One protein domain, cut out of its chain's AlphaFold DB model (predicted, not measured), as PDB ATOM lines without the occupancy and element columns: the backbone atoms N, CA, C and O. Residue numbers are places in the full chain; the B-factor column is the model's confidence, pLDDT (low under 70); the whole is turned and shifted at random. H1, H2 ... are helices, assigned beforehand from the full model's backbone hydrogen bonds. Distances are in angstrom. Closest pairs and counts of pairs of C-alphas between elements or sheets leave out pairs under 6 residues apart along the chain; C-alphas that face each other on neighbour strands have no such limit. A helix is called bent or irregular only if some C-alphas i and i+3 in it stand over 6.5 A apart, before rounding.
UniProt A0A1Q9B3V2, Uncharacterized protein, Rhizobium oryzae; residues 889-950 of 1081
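This is residues 889 to 950 of the 1081 residues of an uncharacterized protein of Rhizobium oryzae (UniProt A0A1Q9B3V2). H1 is set crosswise to H2, away from H3, and the long helix H3 packs at a slant on H2 and sticks out with residues 945 to 950. The 62 printed residues hold three named helices, in the order H1, H2, H3, and no named strand: all helix. The whole is compact, with a radius of gyration of the C-alphas of 11.6 A, yet elongated, spanning 35 by 21 by 19 A.

H1, residues 889 to 902, and H2, residues 911 to 923, only just touch, with 3 pairs of C-alphas within 8 A, through residues 891 to 895 and 917 to 920 alone. Their closest C-alphas, of Leu 892 and Leu 920, are 6.9 A apart, and their lines are about perpendicular at 74 degrees. H3, residues 931 to 950, touches H2, closest at the C-alphas of Ala 922 and Arg 941, 5.0 A apart. They run the same way at a steep tilt of 41 degrees. H1 and H3 are apart. Every O i to N i+4 pair is within hydrogen-bond range in H1 and H2, and 12 of 16 in H3.

H1 begins at C-alpha 889 (-18.717, 38.304, -38.056) and is 19.6 A long; H2 measures 18.6 A. H3, 30.7 A, ends at C-alpha 950 (-13.659, 19.932, -57.854); it is irregular, with C-alphas 932 and 935 7.2 A apart.

The C-alphas farthest apart, of Lys 901 and Arg 950, are 35.9 A apart. The printed part has no cut, and both links are short. Residue 950 alone has pLDDT under 70.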
ATOM      1  N   ALA A 889     -19.582  38.698 -39.165       82.88
ATOM      2  CA  ALA A 889     -18.717  38.304 -38.056       82.88
ATOM      3  C   ALA A 889     -19.448  38.457 -36.714       82.88
ATOM      4  O   ALA A 889     -19.494  37.506 -35.937       82.88
ATOM      5  N   SER A 890     -20.127  39.586 -36.484       86.81
ATOM      6  CA  SER A 890     -20.994  39.765 -35.309       86.81
ATOM      7  C   SER A 890     -22.102  38.707 -35.245       86.81
ATOM      8  O   SER A 890     -22.398  38.189 -34.165       86.81
ATOM      9  N   MET A 891     -22.701  38.349 -36.390       86.62
ATOM     10  CA  MET A 891     -23.689  37.267 -36.459       86.62
ATOM     11  C   MET A 891     -23.057  35.900 -36.168       86.62
ATOM     12  O   MET A 891     -23.639  35.122 -35.418       86.62
ATOM     13  N   LEU A 892     -21.860  35.616 -36.690       90.31
ATOM     14  CA  LEU A 892     -21.133  34.373 -36.425       90.31
ATOM     15  C   LEU A 892     -20.774  34.222 -34.940       90.31
ATOM     16  O   LEU A 892     -21.017  33.161 -34.371       90.31
ATOM     17  N   THR A 893     -20.269  35.266 -34.280       88.44
ATOM     18  CA  THR A 893     -19.959  35.228 -32.840       88.44
ATOM     19  C   THR A 893     -21.230  35.055 -31.999       88.44
ATOM     20  O   THR A 893     -21.243  34.255 -31.063       88.44
ATOM     21  N   ALA A 894     -22.342  35.700 -32.375       88.88
ATOM     22  CA  ALA A 894     -23.645  35.459 -31.751       88.88
ATOM     23  C   ALA A 894     -24.169  34.026 -31.979       88.88
ATOM     24  O   ALA A 894     -24.723  33.427 -31.060       88.88
ATOM     25  N   MET A 895     -23.966  33.445 -33.168       89.44
ATOM     26  CA  MET A 895     -24.342  32.057 -33.466       89.44
ATOM     27  C   MET A 895     -23.464  31.037 -32.735       89.44
ATOM     28  O   MET A 895     -23.995  30.028 -32.281       89.44
ATOM     29  N   ARG A 896     -22.162  31.306 -32.554       89.75
ATOM     30  CA  ARG A 896     -21.266  30.486 -31.718       89.75
ATOM     31  C   ARG A 896     -21.762  30.440 -30.273       89.75
ATOM     32  O   ARG A 896     -22.042  29.354 -29.779       89.75
ATOM     33  N   ALA A 897     -21.981  31.601 -29.651       87.31
ATOM     34  CA  ALA A 897     -22.496  31.684 -28.284       87.31
ATOM     35  C   ALA A 897     -23.898  31.052 -28.132       87.31
ATOM     36  O   ALA A 897     -24.179  30.392 -27.134       87.31
ATOM     37  N   ALA A 898     -24.779  31.193 -29.131       87.19
ATOM     38  CA  ALA A 898     -26.085  30.531 -29.127       87.19
ATOM     39  C   ALA A 898     -25.985  28.997 -29.276       87.19
ATOM     40  O   ALA A 898     -26.724  28.269 -28.615       87.19
ATOM     41  N   ALA A 899     -25.071  28.496 -30.114       87.44
ATOM     42  CA  ALA A 899     -24.826  27.064 -30.276       87.44
ATOM     43  C   ALA A 899     -24.200  26.439 -29.022       87.44
ATOM     44  O   ALA A 899     -24.619  25.364 -28.609       87.44
ATOM     45  N   GLU A 900     -23.251  27.123 -28.383       87.12
ATOM     46  CA  GLU A 900     -22.633  26.691 -27.125       87.12
ATOM     47  C   GLU A 900     -23.659  26.619 -25.980       87.12
ATOM     48  O   GLU A 900     -23.660  25.672 -25.197       87.12
ATOM     49  N   LYS A 901     -24.586  27.583 -25.925       84.31
ATOM     50  CA  LYS A 901     -25.593  27.697 -24.861       84.31
ATOM     51  C   LYS A 901     -26.814  26.781 -25.028       84.31
ATOM     52  O   LYS A 901     -27.401  26.379 -24.024       84.31
ATOM     53  N   TRP A 902     -27.223  26.472 -26.262       84.06
ATOM     54  CA  TRP A 902     -28.483  25.757 -26.544       84.06
ATOM     55  C   TRP A 902     -28.375  24.588 -27.537       84.06
ATOM     56  O   TRP A 902     -29.372  23.905 -27.779       84.06
ATOM     57  N   GLY A 903     -27.213  24.354 -28.157       78.81
ATOM     58  CA  GLY A 903     -26.965  23.303 -29.161       78.81
ATOM     59  C   GLY A 903     -27.666  23.498 -30.515       78.81
ATOM     60  O   GLY A 903     -27.150  23.089 -31.553       78.81
ATOM     61  N   SER A 904     -28.830  24.149 -30.525       82.94
ATOM     62  CA  SER A 904     -29.666  24.386 -31.699       82.94
ATOM     63  C   SER A 904     -30.229  25.810 -31.687       82.94
ATOM     64  O   SER A 904     -30.605  26.332 -30.637       82.94
ATOM     65  N   ILE A 905     -30.248  26.469 -32.848       88.50
ATOM     66  CA  ILE A 905     -30.491  27.915 -32.953       88.50
ATOM     67  C   ILE A 905     -31.845  28.194 -33.618       88.50
ATOM     68  O   ILE A 905     -32.042  27.904 -34.799       88.50
ATOM     69  N   ALA A 906     -32.752  28.838 -32.879       87.75
ATOM     70  CA  ALA A 906     -33.947  29.472 -33.435       87.75
ATOM     71  C   ALA A 906     -33.604  30.896 -33.908       87.75
ATOM     72  O   ALA A 906     -33.312  31.780 -33.100       87.75
ATOM     73  N   VAL A 907     -33.622  31.137 -35.221       86.75
ATOM     74  CA  VAL A 907     -33.221  32.421 -35.815       86.75
ATOM     75  C   VAL A 907     -34.438  33.333 -35.958       86.75
ATOM     76  O   VAL A 907     -35.190  33.268 -36.934       86.75
ATOM     77  N   ASN A 908     -34.608  34.210 -34.970       81.31
ATOM     78  CA  ASN A 908     -35.650  35.233 -34.936       81.31
ATOM     79  C   ASN A 908     -35.089  36.581 -35.417       81.31
ATOM     80  O   ASN A 908     -34.449  37.311 -34.661       81.31
ATOM     81  N   GLY A 909     -35.331  36.908 -36.687       79.94
ATOM     82  CA  GLY A 909     -34.844  38.123 -37.345       79.94
ATOM     83  C   GLY A 909     -35.564  38.393 -38.669       79.94
ATOM     84  O   GLY A 909     -36.545  37.723 -38.999       79.94
ATOM     85  N   THR A 910     -35.082  39.374 -39.435       84.50
ATOM     86  CA  THR A 910     -35.586  39.643 -40.794       84.50
ATOM     87  C   THR A 910     -35.170  38.535 -41.763       84.50
ATOM     88  O   THR A 910     -34.236  37.783 -41.490       84.50
ATOM     89  N   ASP A 911     -35.798  38.458 -42.939       80.75
ATOM     90  CA  ASP A 911     -35.463  37.444 -43.954       80.75
ATOM     91  C   ASP A 911     -33.989  37.493 -44.393       80.75
ATOM     92  O   ASP A 911     -33.410  36.466 -44.744       80.75
ATOM     93  N   ARG A 912     -33.356  38.672 -44.310       80.31
ATOM     94  CA  ARG A 912     -31.914  38.841 -44.532       80.31
ATOM     95  C   ARG A 912     -31.085  38.187 -43.428       80.31
ATOM     96  O   ARG A 912     -30.104  37.518 -43.736       80.31
ATOM     97  N   ASP A 913     -31.472  38.382 -42.171       85.94
ATOM     98  CA  ASP A 913     -30.765  37.823 -41.014       85.94
ATOM     99  C   ASP A 913     -30.917  36.288 -41.003       85.94
ATOM    100  O   ASP A 913     -29.943  35.562 -40.819       85.94
ATOM    101  N   LYS A 914     -32.119  35.787 -41.333       90.94
ATOM    102  CA  LYS A 914     -32.401  34.357 -41.554       90.94
ATOM    103  C   LYS A 914     -31.566  33.756 -42.690       90.94
ATOM    104  O   LYS A 914     -31.014  32.672 -42.526       90.94
ATOM    105  N   ALA A 915     -31.464  34.433 -43.837       88.00
ATOM    106  CA  ALA A 915     -30.678  33.954 -44.976       88.00
ATOM    107  C   ALA A 915     -29.173  33.895 -44.661       88.00
ATOM    108  O   ALA A 915     -28.520  32.900 -44.969       88.00
ATOM    109  N   LEU A 916     -28.643  34.922 -43.991       88.44
ATOM    110  CA  LEU A 916     -27.241  34.983 -43.581       88.44
ATOM    111  C   LEU A 916     -26.914  33.916 -42.517       88.44
ATOM    112  O   LEU A 916     -25.860  33.288 -42.577       88.44
ATOM    113  N   ALA A 917     -27.842  33.630 -41.598       88.50
ATOM    114  CA  ALA A 917     -27.695  32.526 -40.652       88.50
ATOM    115  C   ALA A 917     -27.708  31.141 -41.332       88.50
ATOM    116  O   ALA A 917     -26.991  30.249 -40.888       88.50
ATOM    117  N   VAL A 918     -28.470  30.945 -42.419       93.31
ATOM    118  CA  VAL A 918     -28.418  29.704 -43.224       93.31
ATOM    119  C   VAL A 918     -27.052  29.520 -43.884       93.31
ATOM    120  O   VAL A 918     -26.524  28.411 -43.884       93.31
ATOM    121  N   GLU A 919     -26.465  30.590 -44.416       89.31
ATOM    122  CA  GLU A 919     -25.140  30.556 -45.044       89.31
ATOM    123  C   GLU A 919     -24.041  30.210 -44.023       89.31
ATOM    124  O   GLU A 919     -23.289  29.252 -44.226       89.31
ATOM    125  N   LEU A 920     -24.027  30.878 -42.864       92.12
ATOM    126  CA  LEU A 920     -23.105  30.559 -41.766       92.12
ATOM    127  C   LEU A 920     -23.333  29.147 -41.186       92.12
ATOM    128  O   LEU A 920     -22.373  28.467 -40.834       92.12
ATOM    129  N   ALA A 921     -24.578  28.664 -41.117       90.94
ATOM    130  CA  ALA A 921     -24.899  27.299 -40.680       90.94
ATOM    131  C   ALA A 921     -24.522  26.215 -41.707       90.94
ATOM    132  O   ALA A 921     -24.340  25.048 -41.339       90.94
ATOM    133  N   ALA A 922     -24.391  26.572 -42.986       90.62
ATOM    134  CA  ALA A 922     -23.850  25.687 -44.012       90.62
ATOM    135  C   ALA A 922     -22.320  25.602 -43.921       90.62
ATOM    136  O   ALA A 922     -21.782  24.500 -43.955       90.62
ATOM    137  N   GLN A 923     -21.644  26.742 -43.743       89.44
ATOM    138  CA  GLN A 923     -20.179  26.843 -43.675       89.44
ATOM    139  C   GLN A 923     -19.586  26.321 -42.353       89.44
ATOM    140  O   GLN A 923     -18.539  25.682 -42.359       89.44
ATOM    141  N   HIS A 924     -20.250  26.570 -41.219       88.50
ATOM    142  CA  HIS A 924     -19.750  26.235 -39.875       88.50
ATOM    143  C   HIS A 924     -20.566  25.144 -39.158       88.50
ATOM    144  O   HIS A 924     -20.413  24.936 -37.958       88.50
ATOM    145  N   GLY A 925     -21.452  24.443 -39.870       86.62
ATOM    146  CA  GLY A 925     -22.118  23.234 -39.371       86.62
ATOM    147  C   GLY A 925     -23.276  23.428 -38.379       86.62
ATOM    148  O   GLY A 925     -23.949  22.439 -38.081       86.62
ATOM    149  N   PHE A 926     -23.570  24.652 -37.917       90.38
ATOM    150  CA  PHE A 926     -24.626  24.925 -36.925       90.38
ATOM    151  C   PHE A 926     -25.981  24.276 -37.260       90.38
ATOM    152  O   PHE A 926     -26.400  24.227 -38.419       90.38
ATOM    153  N   HIS A 927     -26.699  23.826 -36.229       87.12
ATOM    154  CA  HIS A 927     -28.051  23.290 -36.370       87.12
ATOM    155  C   HIS A 927     -29.091  24.395 -36.136       87.12
ATOM    156  O   HIS A 927     -29.201  24.934 -35.035       87.12
ATOM    157  N   LEU A 928     -29.849  24.747 -37.177       90.31
ATOM    158  CA  LEU A 928     -30.976  25.680 -37.079       90.31
ATOM    159  C   LEU A 928     -32.266  24.903 -36.788       90.31
ATOM    160  O   LEU A 928     -32.441  23.810 -37.320       90.31
ATOM    161  N   THR A 929     -33.188  25.466 -36.004       87.69
ATOM    162  CA  THR A 929     -34.480  24.817 -35.691       87.69
ATOM    163  C   THR A 929     -35.648  25.309 -36.551       87.69
ATOM    164  O   THR A 929     -36.636  24.590 -36.691       87.69
ATOM    165  N   ASN A 930     -35.550  26.487 -37.181       90.25
ATOM    166  CA  ASN A 930     -36.604  27.039 -38.044       90.25
ATOM    167  C   ASN A 930     -36.940  26.077 -39.215       90.25
ATOM    168  O   ASN A 930     -36.083  25.872 -40.082       90.25
ATOM    169  N   PRO A 931     -38.177  25.552 -39.339       86.19
ATOM    170  CA  PRO A 931     -38.525  24.605 -40.407       86.19
ATOM    171  C   PRO A 931     -38.409  25.227 -41.811       86.19
ATOM    172  O   PRO A 931     -37.885  24.604 -42.728       86.19
ATOM    173  N   GLU A 932     -38.780  26.505 -41.952       83.44
ATOM    174  CA  GLU A 932     -38.671  27.336 -43.171       83.44
ATOM    175  C   GLU A 932     -37.228  27.544 -43.706       83.44
ATOM    176  O   GLU A 932     -37.039  28.151 -44.773       83.44
ATOM    177  N   LEU A 933     -36.208  27.112 -42.946       88.81
ATOM    178  CA  LEU A 933     -34.784  27.254 -43.272       88.81
ATOM    179  C   LEU A 933     -34.088  25.915 -43.579       88.81
ATOM    180  O   LEU A 933     -33.018  25.942 -44.185       88.81
ATOM    181  N   GLN A 934     -34.679  24.762 -43.236       86.62
ATOM    182  CA  GLN A 934     -34.028  23.446 -43.381       86.62
ATOM    183  C   GLN A 934     -33.686  23.111 -44.841       86.62
ATOM    184  O   GLN A 934     -32.552  22.761 -45.159       86.62
ATOM    185  N   GLU A 935     -34.644  23.293 -45.751       87.25
ATOM    186  CA  GLU A 935     -34.471  23.059 -47.194       87.25
ATOM    187  C   GLU A 935     -33.359  23.942 -47.794       87.25
ATOM    188  O   GLU A 935     -32.536  23.495 -48.598       87.25
ATOM    189  N   LYS A 936     -33.278  25.199 -47.339       87.69
ATOM    190  CA  LYS A 936     -32.255  26.166 -47.763       87.69
ATOM    191  C   LYS A 936     -30.875  25.783 -47.222       87.69
ATOM    192  O   LYS A 936     -29.894  25.894 -47.953       87.69
ATOM    193  N   LEU A 937     -30.804  25.287 -45.984       88.56
ATOM    194  CA  LEU A 937     -29.577  24.796 -45.351       88.56
ATOM    195  C   LEU A 937     -29.039  23.532 -46.038       88.56
ATOM    196  O   LEU A 937     -27.847  23.467 -46.334       88.56
ATOM    197  N   ALA A 938     -29.906  22.574 -46.375       84.94
ATOM    198  CA  ALA A 938     -29.532  21.401 -47.168       84.94
ATOM    199  C   ALA A 938     -28.997  21.806 -48.557       84.94
ATOM    200  O   ALA A 938     -27.911  21.387 -48.960       84.94
ATOM    201  N   THR A 939     -29.708  22.710 -49.243       89.31
ATOM    202  CA  THR A 939     -29.308  23.259 -50.554       89.31
ATOM    203  C   THR A 939     -27.969  24.007 -50.502       89.31
ATOM    204  O   THR A 939     -27.210  23.991 -51.472       89.31
ATOM    205  N   ALA A 940     -27.666  24.685 -49.391       87.56
ATOM    206  CA  ALA A 940     -26.401  25.390 -49.200       87.56
ATOM    207  C   ALA A 940     -25.233  24.423 -48.940       87.56
ATOM    208  O   ALA A 940     -24.182  24.572 -49.560       87.56
ATOM    209  N   ARG A 941     -25.424  23.395 -48.099       88.19
ATOM    210  CA  ARG A 941     -24.382  22.396 -47.787       88.19
ATOM    211  C   ARG A 941     -23.932  21.614 -49.024       88.19
ATOM    212  O   ARG A 941     -22.736  21.575 -49.301       88.19
ATOM    213  N   GLY A 942     -24.869  21.113 -49.836       86.25
ATOM    214  CA  GLY A 942     -24.533  20.369 -51.062       86.25
ATOM    215  C   GLY A 942     -23.743  21.178 -52.105       86.25
ATOM    216  O   GLY A 942     -23.001  20.607 -52.901       86.25
ATOM    217  N   LYS A 943     -23.836  22.517 -52.091       83.25
ATOM    218  CA  LYS A 943     -23.018  23.388 -52.957       83.25
ATOM    219  C   LYS A 943     -21.569  23.510 -52.492       83.25
ATOM    220  O   LYS A 943     -20.694  23.656 -53.338       83.25
ATOM    221  N   ILE A 944     -21.322  23.469 -51.183       82.75
ATOM    222  CA  ILE A 944     -19.969  23.521 -50.608       82.75
ATOM    223  C   ILE A 944     -19.246  22.198 -50.899       82.75
ATOM    224  O   ILE A 944     -18.117  22.199 -51.382       82.75
ATOM    225  N   GLU A 945     -19.935  21.071 -50.710       78.50
ATOM    226  CA  GLU A 945     -19.412  19.734 -51.011       78.50
ATOM    227  C   GLU A 945     -19.041  19.570 -52.500       78.50
ATOM    228  O   GLU A 945     -17.938  19.131 -52.829       78.50
ATOM    229  N   ALA A 946     -19.908  20.030 -53.411       78.44
ATOM    230  CA  ALA A 946     -19.658  20.013 -54.855       78.44
ATOM    231  C   ALA A 946     -18.537  20.969 -55.329       78.44
ATOM    232  O   ALA A 946     -18.094  20.866 -56.477       78.44
ATOM    233  N   LEU A 947     -18.083  21.904 -54.484       75.56
ATOM    234  CA  LEU A 947     -16.894  22.724 -54.745       75.56
ATOM    235  C   LEU A 947     -15.623  21.993 -54.299       75.56
ATOM    236  O   LEU A 947     -14.723  21.829 -55.119       75.56
ATOM    237  N   GLY A 948     -15.586  21.454 -53.076       73.81
ATOM    238  CA  GLY A 948     -14.424  20.703 -52.577       73.81
ATOM    239  C   GLY A 948     -14.064  19.492 -53.451       73.81
ATOM    240  O   GLY A 948     -12.894  19.266 -53.754       73.81
ATOM    241  N   GLN A 949     -15.068  18.772 -53.971       70.50
ATOM    242  CA  GLN A 949     -14.855  17.672 -54.926       70.50
ATOM    243  C   GLN A 949     -14.176  18.115 -56.239       70.50
ATOM    244  O   GLN A 949     -13.517  17.306 -56.887       70.50
ATOM    245  N   ARG A 950     -14.311  19.385 -56.649       68.00
ATOM    246  CA  ARG A 950     -13.659  19.932 -57.854       68.00
ATOM    247  C   ARG A 950     -12.237  20.418 -57.605       68.00
ATOM    248  O   ARG A 950     -11.454  20.470 -58.550       68.00
TER     249      ARG A 950